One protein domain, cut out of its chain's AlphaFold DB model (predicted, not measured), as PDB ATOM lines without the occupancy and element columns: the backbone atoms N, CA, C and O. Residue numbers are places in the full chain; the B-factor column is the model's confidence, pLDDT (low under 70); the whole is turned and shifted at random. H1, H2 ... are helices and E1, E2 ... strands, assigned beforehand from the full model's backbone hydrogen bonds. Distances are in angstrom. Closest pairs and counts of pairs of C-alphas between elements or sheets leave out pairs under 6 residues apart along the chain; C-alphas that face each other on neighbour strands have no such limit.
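AT A GLANCE: This is residues 2 to 83 of the 126 residues of an uncharacterized protein of Firmicutes bacterium ADurb.Bin354 (UniProt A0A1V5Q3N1). Two small units lie one after the other in a loose, elongated shape: H2 covers one face of a three-stranded sheet, E2 - E4 - E3, and H3 packs on the short strand pair E1 and E5. E4 leads through one residue into H3, and the short helix H1 lies at the far end, beyond the strand pair. The 82 printed residues have three named helices and five named strands, in the order H1 E1 E2 H2 E3 E4 H3 E5, a mixed class. The larger sheet is antiparallel and the pair parallel; the radius of gyration of the C-alphas is 14.6 A, the spans 47 by 24 by 21 A.

HOW THE PARTS SIT: Inner strand E4, residues 57 to 60, has two antiparallel neighbours, edge strands E2, residues 26 to 28, with N 27 and O 58 2.9 A apart, and E3, residues 48 to 50, with N 49 and O 59 2.8 A apart, both within hydrogen-bond range. E3 and E4 form a hairpin. H2, residues 29 to 38, is on this sheet, two layers, at a height of 9.4 A over E4 and E3; its closest C-alphas to E3 are Ala 32 and Val 48, 6.5 A. E2, H2 and E3 make a split strand-helix-strand unit, two strands of one sheet that are not neighbours, with a helix between them along the chain and E4 between them in the sheet; its crossover is right-handed. H3, residues 62 to 72, is apart from H2; its closest C-alphas to E5, residues 80 to 82, are Tyr 67 and Ile 80, 7.2 A. E5 is parallel to E1, residues 14 to 16, with N 16 and O 81 2.8 A apart. H1, residues 2 to 5, is apart from H3 and too short for an O i to N i+4 pair; in H2 and H3 every such pair is within hydrogen-bond range.

IN THESE COORDINATES: H1 begins at C-alpha 2 (5.173, 39.424, -50.029) and E5 ends at C-alpha 82 (-1.871, 20.131, -57.580). H3 measures 15.3 A, H2 14.3 A and E4 9.7 A.

THE WHOLE: The C-alphas farthest apart, Gly 6 and Gly 53, are 48.8 A apart. The printed part has no cut and no long link. Residues 42 to 45 are under pLDDT 70.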
ATOM      1  N   THR A   2       5.687  38.069 -50.285       95.81
ATOM      2  CA  THR A   2       5.173  39.424 -50.029       95.81
ATOM      3  C   THR A   2       6.152  40.279 -49.224       95.81
ATOM      4  O   THR A   2       6.485  41.368 -49.672       95.81
ATOM      5  N   GLU A   3       6.675  39.779 -48.101       96.31
ATOM      6  CA  GLU A   3       7.604  40.544 -47.247       96.31
ATOM      7  C   GLU A   3       8.937  40.843 -47.950       96.31
ATOM      8  O   GLU A   3       9.328  42.001 -48.058       96.31
ATOM      9  N   ASP A   4       9.595  39.817 -48.496       97.06
ATOM     10  CA  ASP A   4      10.940  39.976 -49.072       97.06
ATOM     11  C   ASP A   4      10.964  40.544 -50.501       97.06
ATOM     12  O   ASP A   4      11.961  41.136 -50.911       97.06
ATOM     13  N   PHE A   5       9.897  40.345 -51.286       95.81
ATOM     14  CA  PHE A   5       9.874  40.676 -52.723       95.81
ATOM     15  C   PHE A   5       8.709  41.583 -53.136       95.81
ATOM     16  O   PHE A   5       8.591  41.920 -54.313       95.81
ATOM     17  N   GLY A   6       7.832  41.977 -52.207       97.19
ATOM     18  CA  GLY A   6       6.701  42.862 -52.496       97.19
ATOM     19  C   GLY A   6       5.647  42.266 -53.433       97.19
ATOM     20  O   GLY A   6       4.877  43.014 -54.029       97.19
ATOM     21  N   CYS A   7       5.610  40.940 -53.611       97.56
ATOM     22  CA  CYS A   7       4.649  40.304 -54.511       97.56
ATOM     23  C   CYS A   7       3.219  40.375 -53.954       97.56
ATOM     24  O   CYS A   7       2.996  40.040 -52.784       97.56
ATOM     25  N   ASP A   8       2.252  40.697 -54.818       98.00
ATOM     26  CA  ASP A   8       0.837  40.423 -54.560       98.00
ATOM     27  C   ASP A   8       0.601  38.905 -54.707       98.00
ATOM     28  O   ASP A   8       0.892  38.348 -55.773       98.00
ATOM     29  N   PRO A   9       0.084  38.203 -53.680       98.00
ATOM     30  CA  PRO A   9      -0.268  36.787 -53.780       98.00
ATOM     31  C   PRO A   9      -1.163  36.449 -54.977       98.00
ATOM     32  O   PRO A   9      -1.070  35.351 -55.525       98.00
ATOM     33  N   LYS A  10      -1.985  37.400 -55.439       98.06
ATOM     34  CA  LYS A  10      -2.843  37.234 -56.618       98.06
ATOM     35  C   LYS A  10      -2.066  37.058 -57.912       98.06
ATOM     36  O   LYS A  10      -2.617  36.484 -58.849       98.06
ATOM     37  N   ASP A  11      -0.812  37.488 -57.977       97.88
ATOM     38  CA  ASP A  11       0.057  37.335 -59.147       97.88
ATOM     39  C   ASP A  11       0.931  36.076 -59.086       97.88
ATOM     40  O   ASP A  11       1.609  35.735 -60.056       97.88
ATOM     41  N   ILE A  12       0.883  35.337 -57.977       97.94
ATOM     42  CA  ILE A  12       1.662  34.116 -57.785       97.94
ATOM     43  C   ILE A  12       0.915  32.923 -58.386       97.94
ATOM     44  O   ILE A  12      -0.294  32.774 -58.232       97.94
ATOM     45  N   SER A  13       1.656  32.053 -59.073       97.75
ATOM     46  CA  SER A  13       1.209  30.702 -59.421       97.75
ATOM     47  C   SER A  13       2.055  29.695 -58.658       97.75
ATOM     48  O   SER A  13       3.277  29.835 -58.601       97.75
ATOM     49  N   ALA A  14       1.412  28.692 -58.071       97.69
ATOM     50  CA  ALA A  14       2.072  27.685 -57.254       97.69
ATOM     51  C   ALA A  14       1.809  26.290 -57.816       97.69
ATOM     52  O   ALA A  14       0.690  25.977 -58.218       97.69
ATOM     53  N   TYR A  15       2.839  25.448 -57.825       97.00
ATOM     54  CA  TYR A  15       2.740  24.060 -58.262       97.00
ATOM     55  C   TYR A  15       3.184  23.133 -57.131       97.00
ATOM     56  O   TYR A  15       4.306  23.241 -56.636       97.00
ATOM     57  N   ILE A  16       2.305  22.218 -56.733       97.12
ATOM     58  CA  ILE A  16       2.595  21.154 -55.773       97.12
ATOM     59  C   ILE A  16       2.940  19.911 -56.591       97.12
ATOM     60  O   ILE A  16       2.069  19.303 -57.214       97.12
ATOM     61  N   GLY A  17       4.233  19.585 -56.635       96.12
ATOM     62  CA  GLY A  17       4.767  18.497 -57.451       96.12
ATOM     63  C   GLY A  17       4.635  17.098 -56.837       96.12
ATOM     64  O   GLY A  17       4.065  16.942 -55.752       96.12
ATOM     65  N   PRO A  18       5.162  16.068 -57.536       96.19
ATOM     66  CA  PRO A  18       5.046  14.675 -57.113       96.19
ATOM     67  C   PRO A  18       5.544  14.470 -55.685       96.19
ATOM     68  O   PRO A  18       6.684  14.786 -55.348       96.19
ATOM     69  N   GLY A  19       4.663  13.925 -54.850       96.12
ATOM     70  CA  GLY A  19       4.892  13.663 -53.429       96.12
ATOM     71  C   GLY A  19       4.330  12.301 -53.047       96.12
ATOM     72  O   GLY A  19       3.889  11.548 -53.909       96.12
ATOM     73  N   ILE A  20       4.391  11.917 -51.777       97.31
ATOM     74  CA  ILE A  20       3.678  10.719 -51.317       97.31
ATOM     75  C   ILE A  20       2.206  11.082 -51.079       97.31
ATOM     76  O   ILE A  20       1.933  12.089 -50.430       97.31
ATOM     77  N   CYS A  21       1.270  10.309 -51.635       96.38
ATOM     78  CA  CYS A  21      -0.157  10.555 -51.426       96.38
ATOM     79  C   CYS A  21      -0.623  10.050 -50.054       96.38
ATOM     80  O   CYS A  21       0.034   9.205 -49.438       96.38
ATOM     81  N   ARG A  22      -1.799  10.529 -49.629       95.44
ATOM     82  CA  ARG A  22      -2.466  10.162 -48.372       95.44
ATOM     83  C   ARG A  22      -2.495   8.651 -48.138       95.44
ATOM     84  O   ARG A  22      -2.031   8.196 -47.098       95.44
ATOM     85  N   ASP A  23      -2.944   7.881 -49.128       95.19
ATOM     86  CA  ASP A  23      -3.141   6.424 -49.021       95.19
ATOM     87  C   ASP A  23      -1.862   5.640 -48.693       95.19
ATOM     88  O   ASP A  23      -1.929   4.518 -48.199       95.19
ATOM     89  N   HIS A  24      -0.687   6.221 -48.956       96.44
ATOM     90  CA  HIS A  24       0.612   5.584 -48.716       96.44
ATOM     91  C   HIS A  24       1.427   6.282 -47.623       96.44
ATOM     92  O   HIS A  24       2.548   5.854 -47.318       96.44
ATOM     93  N   TYR A  25       0.896   7.354 -47.034       96.94
ATOM     94  CA  TYR A  25       1.584   8.121 -46.010       96.94
ATOM     95  C   TYR A  25       0.972   7.906 -44.631       96.94
ATOM     96  O   TYR A  25       0.358   8.788 -44.036       96.94
ATOM     97  N   GLU A  26       1.201   6.696 -44.123       96.75
ATOM     98  CA  GLU A  26       0.930   6.360 -42.733       96.75
ATOM     99  C   GLU A  26       1.934   7.060 -41.808       96.75
ATOM    100  O   GLU A  26       3.160   6.958 -41.979       96.75
ATOM    101  N   VAL A  27       1.393   7.738 -40.800       96.69
ATOM    102  CA  VAL A  27       2.130   8.399 -39.726       96.69
ATOM    103  C   VAL A  27       1.634   7.926 -38.361       96.69
ATOM    104  O   VAL A  27       0.548   7.357 -38.228       96.69
ATOM    105  N   SER A  28       2.472   8.113 -37.344       97.06
ATOM    106  CA  SER A  28       2.137   7.853 -35.945       97.06
ATOM    107  C   SER A  28       1.241   8.948 -35.366       97.06
ATOM    108  O   SER A  28       1.122  10.042 -35.925       97.06
ATOM    109  N   LYS A  29       0.613   8.641 -34.230       95.62
ATOM    110  CA  LYS A  29      -0.293   9.547 -33.526       95.62
ATOM    111  C   LYS A  29       0.331  10.901 -33.173       95.62
ATOM    112  O   LYS A  29      -0.315  11.919 -33.366       95.62
ATOM    113  N   ASP A  30       1.575  10.933 -32.706       96.88
ATOM    114  CA  ASP A  30       2.283  12.175 -32.360       96.88
ATOM    115  C   ASP A  30       2.393  13.134 -33.556       96.88
ATOM    116  O   ASP A  30       2.121  14.325 -33.434       96.88
ATOM    117  N   VAL A  31       2.710  12.606 -34.740       96.31
ATOM    118  CA  VAL A  31       2.724  13.395 -35.979       96.31
ATOM    119  C   VAL A  31       1.308  13.809 -36.371       96.31
ATOM    120  O   VAL A  31       1.096  14.942 -36.787       96.31
ATOM    121  N   ALA A  32       0.329  12.912 -36.248       94.81
ATOM    122  CA  ALA A  32      -1.061  13.218 -36.563       94.81
ATOM    123  C   ALA A  32      -1.617  14.354 -35.689       94.81
ATOM    124  O   ALA A  32      -2.243  15.269 -36.221       94.81
ATOM    125  N   ASP A  33      -1.344  14.329 -34.384       93.62
ATOM    126  CA  ASP A  33      -1.807  15.321 -33.411       93.62
ATOM    127  C   ASP A  33      -1.291  16.730 -33.754       93.62
ATOM    128  O   ASP A  33      -2.074  17.678 -33.776       93.62
ATOM    129  N   GLU A  34      -0.015  16.860 -34.134       94.88
ATOM    130  CA  GLU A  34       0.582  18.132 -34.578       94.88
ATOM    131  C   GLU A  34      -0.129  18.728 -35.802       94.88
ATOM    132  O   GLU A  34      -0.299  19.946 -35.920       94.88
ATOM    133  N   PHE A  35      -0.537  17.877 -36.748       94.56
ATOM    134  CA  PHE A  35      -1.302  18.324 -37.907       94.56
ATOM    135  C   PHE A  35      -2.744  18.649 -37.510       94.56
ATOM    136  O   PHE A  35      -3.248  19.698 -37.892       94.56
ATOM    137  N   ILE A  36      -3.404  17.817 -36.705       91.81
ATOM    138  CA  ILE A  36      -4.767  18.091 -36.232       91.81
ATOM    139  C   ILE A  36      -4.828  19.446 -35.519       91.81
ATOM    140  O   ILE A  36      -5.719  20.239 -35.811       91.81
ATOM    141  N   GLU A  37      -3.866  19.756 -34.649       91.81
ATOM    142  CA  GLU A  37      -3.806  21.040 -33.949       91.81
ATOM    143  C   GLU A  37      -3.712  22.220 -34.932       91.81
ATOM    144  O   GLU A  37      -4.516  23.156 -34.871       91.81
ATOM    145  N   LYS A  38      -2.784  22.155 -35.896       91.81
ATOM    146  CA  LYS A  38      -2.542  23.227 -36.884       91.81
ATOM    147  C   LYS A  38      -3.653  23.371 -37.928       91.81
ATOM    148  O   LYS A  38      -3.839  24.454 -38.487       91.81
ATOM    149  N   TYR A  39      -4.390  22.294 -38.182       91.31
ATOM    150  CA  TYR A  39      -5.455  22.186 -39.179       91.31
ATOM    151  C   TYR A  39      -6.823  21.927 -38.512       91.31
ATOM    152  O   TYR A  39      -7.667  21.207 -39.033       91.31
ATOM    153  N   SER A  40      -7.050  22.515 -37.332       82.88
ATOM    154  CA  SER A  40      -8.298  22.385 -36.560       82.88
ATOM    155  C   SER A  40      -9.382  23.411 -36.932       82.88
ATOM    156  O   SER A  40     -10.469  23.409 -36.356       82.88
ATOM    157  N   TRP A  41      -9.113  24.310 -37.880       80.62
ATOM    158  CA  TRP A  41      -9.995  25.422 -38.247       80.62
ATOM    159  C   TRP A  41     -10.873  25.101 -39.474       80.62
ATOM    160  O   TRP A  41     -10.592  24.198 -40.269       80.62
ATOM    161  N   GLU A  42     -11.953  25.863 -39.642       62.53
ATOM    162  CA  GLU A  42     -12.998  25.647 -40.653       62.53
ATOM    163  C   GLU A  42     -12.449  25.658 -42.092       62.53
ATOM    164  O   GLU A  42     -12.017  26.690 -42.596       62.53
ATOM    165  N   GLY A  43     -12.493  24.506 -42.771       58.88
ATOM    166  CA  GLY A  43     -11.994  24.347 -44.147       58.88
ATOM    167  C   GLY A  43     -10.664  23.600 -44.271       58.88
ATOM    168  O   GLY A  43     -10.164  23.453 -45.382       58.88
ATOM    169  N   SER A  44     -10.112  23.105 -43.157       64.75
ATOM    170  CA  SER A  44      -8.930  22.222 -43.135       64.75
ATOM    171  C   SER A  44      -9.219  20.763 -42.778       64.75
ATOM    172  O   SER A  44      -8.301  19.957 -42.603       64.75
ATOM    173  N   PHE A  45     -10.506  20.415 -42.719       59.69
ATOM    174  CA  PHE A  45     -10.956  19.035 -42.594       59.69
ATOM    175  C   PHE A  45     -10.313  18.185 -43.698       59.69
ATOM    176  O   PHE A  45     -10.198  18.636 -44.831       59.69
ATOM    177  N   GLU A  46      -9.913  16.959 -43.349       79.50
ATOM    178  CA  GLU A  46      -9.326  15.940 -44.239       79.50
ATOM    179  C   GLU A  46      -7.799  15.943 -44.439       79.50
ATOM    180  O   GLU A  46      -7.305  15.069 -45.146       79.50
ATOM    181  N   VAL A  47      -7.006  16.801 -43.780       93.00
ATOM    182  CA  VAL A  47      -5.529  16.647 -43.823       93.00
ATOM    183  C   VAL A  47      -5.072  15.348 -43.150       93.00
ATOM    184  O   VAL A  47      -4.145  14.695 -43.620       93.00
ATOM    185  N   VAL A  48      -5.737  14.940 -42.069       94.06
ATOM    186  CA  VAL A  48      -5.444  13.705 -41.333       94.06
ATOM    187  C   VAL A  48      -6.682  12.819 -41.340       94.06
ATOM    188  O   VAL A  48      -7.778  13.275 -41.026       94.06
ATOM    189  N   THR A  49      -6.512  11.545 -41.694       93.69
ATOM    190  CA  THR A  49      -7.580  10.539 -41.694       93.69
ATOM    191  C   THR A  49      -7.207   9.389 -40.751       93.69
ATOM    192  O   THR A  49      -6.151   8.785 -40.943       93.69
ATOM    193  N   PRO A  50      -8.022   9.059 -39.733       92.31
ATOM    194  CA  PRO A  50      -7.766   7.902 -38.876       92.31
ATOM    195  C   PRO A  50      -7.899   6.595 -39.666       92.31
ATOM    196  O   PRO A  50      -8.776   6.472 -40.524       92.31
ATOM    197  N   ILE A  51      -7.053   5.606 -39.366       93.25
ATOM    198  CA  ILE A  51      -7.162   4.273 -39.970       93.25
ATOM    199  C   ILE A  51      -8.160   3.436 -39.153       93.25
ATOM    200  O   ILE A  51      -7.949   3.243 -37.955       93.25
ATOM    201  N   PRO A  52      -9.236   2.897 -39.762       90.75
ATOM    202  CA  PRO A  52     -10.193   2.062 -39.041       90.75
ATOM    203  C   PRO A  52      -9.515   0.875 -38.343       90.75
ATOM    204  O   PRO A  52      -8.811   0.091 -38.977       90.75
ATOM    205  N   GLY A  53      -9.753   0.728 -37.038       90.12
ATOM    206  CA  GLY A  53      -9.182  -0.357 -36.233       90.12
ATOM    207  C   GLY A  53      -7.763  -0.103 -35.709       90.12
ATOM    208  O   GLY A  53      -7.167  -1.021 -35.149       90.12
ATOM    209  N   SER A  54      -7.226   1.111 -35.861       90.88
ATOM    210  CA  SER A  54      -5.976   1.536 -35.228       90.88
ATOM    211  C   SER A  54      -6.155   2.864 -34.496       90.88
ATOM    212  O   SER A  54      -6.594   3.840 -35.094       90.88
ATOM    213  N   ASP A  55      -5.748   2.910 -33.227       87.88
ATOM    214  CA  ASP A  55      -5.727   4.150 -32.433       87.88
ATOM    215  C   ASP A  55      -4.378   4.892 -32.529       87.88
ATOM    216  O   ASP A  55      -4.230   6.009 -32.043       87.88
ATOM    217  N   GLU A  56      -3.385   4.279 -33.181       93.25
ATOM    218  CA  GLU A  56      -1.994   4.755 -33.198       93.25
ATOM    219  C   GLU A  56      -1.525   5.209 -34.588       93.25
ATOM    220  O   GLU A  56      -0.431   5.767 -34.722       93.25
ATOM    221  N   LYS A  57      -2.320   4.944 -35.633       94.25
ATOM    222  CA  LYS A  57      -1.944   5.148 -37.034       94.25
ATOM    223  C   LYS A  57      -2.978   5.956 -37.800       94.25
ATOM    224  O   LYS A  57      -4.184   5.731 -37.709       94.25
ATOM    225  N   TYR A  58      -2.462   6.872 -38.610       96.25
ATOM    226  CA  TYR A  58      -3.247   7.829 -39.376       96.25
ATOM    227  C   TYR A  58      -2.666   7.960 -40.779       96.25
ATOM    228  O   TYR A  58      -1.459   7.814 -40.972       96.25
ATOM    229  N   LEU A  59      -3.513   8.277 -41.753       96.38
ATOM    230  CA  LEU A  59      -3.095   8.680 -43.090       96.38
ATOM    231  C   LEU A  59      -3.013  10.204 -43.149       96.38
ATOM    232  O   LEU A  59      -3.967  10.892 -42.779       96.38
ATOM    233  N   LEU A  60      -1.885  10.725 -43.623       96.19
ATOM    234  CA  LEU A  60      -1.623  12.159 -43.707       96.19
ATOM    235  C   LEU A  60      -1.559  12.622 -45.166       96.19
ATOM    236  O   LEU A  60      -0.776  12.115 -45.968       96.19
ATOM    237  N   ASP A  61      -2.347  13.636 -45.502       95.75
ATOM    238  CA  ASP A  61      -2.372  14.263 -46.816       95.75
ATOM    239  C   ASP A  61      -1.476  15.504 -46.874       95.75
ATOM    240  O   ASP A  61      -1.903  16.640 -46.643       95.75
ATOM    241  N   LEU A  62      -0.201  15.289 -47.195       94.94
ATOM    242  CA  LEU A  62       0.754  16.389 -47.343       94.94
ATOM    243  C   LEU A  62       0.429  17.302 -48.526       94.94
ATOM    244  O   LEU A  62       0.679  18.504 -48.461       94.94
ATOM    245  N   HIS A  63      -0.124  16.748 -49.602       94.69
ATOM    246  CA  HIS A  63      -0.507  17.520 -50.779       94.69
ATOM    247  C   HIS A  63      -1.607  18.520 -50.435       94.69
ATOM    248  O   HIS A  63      -1.476  19.710 -50.736       94.69
ATOM    249  N   HIS A  64      -2.639  18.064 -49.731       93.50
ATOM    250  CA  HIS A  64      -3.721  18.921 -49.272       93.50
ATOM    251  C   HIS A  64      -3.255  19.932 -48.213       93.50
ATOM    252  O   HIS A  64      -3.611  21.108 -48.290       93.50
ATOM    253  N   ALA A  65      -2.381  19.525 -47.285       94.75
ATOM    254  CA  ALA A  65      -1.774  20.435 -46.310       94.75
ATOM    255  C   ALA A  65      -1.008  21.588 -46.992       94.75
ATOM    256  O   ALA A  65      -1.176  22.757 -46.630       94.75
ATOM    257  N   CYS A  66      -0.206  21.285 -48.021       95.06
ATOM    258  CA  CYS A  66       0.477  22.294 -48.834       95.06
ATOM    259  C   CYS A  66      -0.513  23.207 -49.565       95.06
ATOM    260  O   CYS A  66      -0.340  24.427 -49.538       95.06
ATOM    261  N   TYR A  67      -1.549  22.639 -50.186       95.12
ATOM    262  CA  TYR A  67      -2.589  23.396 -50.886       95.12
ATOM    263  C   TYR A  67      -3.261  24.415 -49.961       95.12
ATOM    264  O   TYR A  67      -3.321  25.600 -50.286       95.12
ATOM    265  N   ILE A  68      -3.686  23.975 -48.775       94.19
ATOM    266  CA  ILE A  68      -4.304  24.825 -47.756       94.19
ATOM    267  C   ILE A  68      -3.367  25.967 -47.342       94.19
ATOM    268  O   ILE A  68      -3.800  27.118 -47.252       94.19
ATOM    269  N   ASN A  69      -2.086  25.672 -47.105       94.56
ATOM    270  CA  ASN A  69      -1.111  26.687 -46.704       94.56
ATOM    271  C   ASN A  69      -0.937  27.760 -47.788       94.56
ATOM    272  O   ASN A  69      -0.899  28.952 -47.482       94.56
ATOM    273  N   ILE A  70      -0.871  27.347 -49.057       95.94
ATOM    274  CA  ILE A  70      -0.746  28.259 -50.198       95.94
ATOM    275  C   ILE A  70      -2.024  29.091 -50.360       95.94
ATOM    276  O   ILE A  70      -1.942  30.314 -50.467       95.94
ATOM    277  N   LEU A  71      -3.201  28.467 -50.299       95.06
ATOM    278  CA  LEU A  71      -4.488  29.156 -50.394       95.06
ATOM    279  C   LEU A  71      -4.625  30.238 -49.311       95.06
ATOM    280  O   LEU A  71      -4.970  31.382 -49.601       95.06
ATOM    281  N   ARG A  72      -4.271  29.913 -48.062       93.38
ATOM    282  CA  ARG A  72      -4.303  30.863 -46.936       93.38
ATOM    283  C   ARG A  72      -3.304  32.002 -47.048       93.38
ATOM    284  O   ARG A  72      -3.513  33.037 -46.425       93.38
ATOM    285  N   SER A  73      -2.241  31.829 -47.829       95.44
ATOM    286  CA  SER A  73      -1.296  32.911 -48.115       95.44
ATOM    287  C   SER A  73      -1.861  33.963 -49.082       95.44
ATOM    288  O   SER A  73      -1.221  34.985 -49.313       95.44
ATOM    289  N   GLY A  74      -3.067  33.742 -49.621       97.12
ATOM    290  CA  GLY A  74      -3.776  34.673 -50.499       97.12
ATOM    291  C   GLY A  74      -3.663  34.345 -51.987       97.12
ATOM    292  O   GLY A  74      -4.177  35.105 -52.808       97.12
ATOM    293  N   VAL A  75      -3.013  33.235 -52.350       98.25
ATOM    294  CA  VAL A  75      -2.943  32.774 -53.743       98.25
ATOM    295  C   VAL A  75      -4.322  32.241 -54.163       98.25
ATOM    296  O   VAL A  75      -4.857  31.368 -53.477       98.25
ATOM    297  N   PRO A  76      -4.912  32.728 -55.271       98.00
ATOM    298  CA  PRO A  76      -6.203  32.248 -55.753       98.00
ATOM    299  C   PRO A  76      -6.160  30.758 -56.101       98.00
ATOM    300  O   PRO A  76      -5.190  30.293 -56.699       98.00
ATOM    301  N   SER A  77      -7.218  30.011 -55.774       97.00
ATOM    302  CA  SER A  77      -7.289  28.555 -55.992       97.00
ATOM    303  C   SER A  77      -7.018  28.138 -57.440       97.00
ATOM    304  O   SER A  77      -6.358  27.136 -57.684       97.00
ATOM    305  N   GLU A  78      -7.455  28.939 -58.411       98.19
ATOM    306  CA  GLU A  78      -7.250  28.728 -59.845       98.19
ATOM    307  C   GLU A  78      -5.785  28.877 -60.292       98.19
ATOM    308  O   GLU A  78      -5.442  28.512 -61.416       98.19
ATOM    309  N   LYS A  79      -4.916  29.406 -59.421       98.38
ATOM    310  CA  LYS A  79      -3.464  29.521 -59.621       98.38
ATOM    311  C   LYS A  79      -2.663  28.520 -58.783       98.38
ATOM    312  O   LYS A  79      -1.430  28.584 -58.774       98.38
ATOM    313  N   ILE A  80      -3.335  27.600 -58.086       98.19
ATOM    314  CA  ILE A  80      -2.704  26.517 -57.333       98.19
ATOM    315  C   ILE A  80      -2.904  25.217 -58.105       98.19
ATOM    316  O   ILE A  80      -4.006  24.689 -58.216       98.19
ATOM    317  N   PHE A  81      -1.810  24.686 -58.628       97.44
ATOM    318  CA  PHE A  81      -1.803  23.472 -59.426       97.44
ATOM    319  C   PHE A  81      -1.311  22.312 -58.568       97.44
ATOM    320  O   PHE A  81      -0.165  22.305 -58.117       97.44
ATOM    321  N   LEU A  82      -2.183  21.333 -58.342       94.38
ATOM    322  CA  LEU A  82      -1.871  20.131 -57.580       94.38
ATOM    323  C   LEU A  82      -1.701  18.940 -58.526       94.38
ATOM    324  O   LEU A  82      -2.542  18.702 -59.389       94.38
ATOM    325  N   THR A  83      -0.611  18.194 -58.363       92.81
ATOM    326  CA  THR A  83      -0.418  16.919 -59.057       92.81
ATOM    327  C   THR A  83      -1.261  15.800 -58.444       92.81
ATOM    328  O   THR A  83      -1.506  15.778 -57.242       92.81
TER     329      THR A  83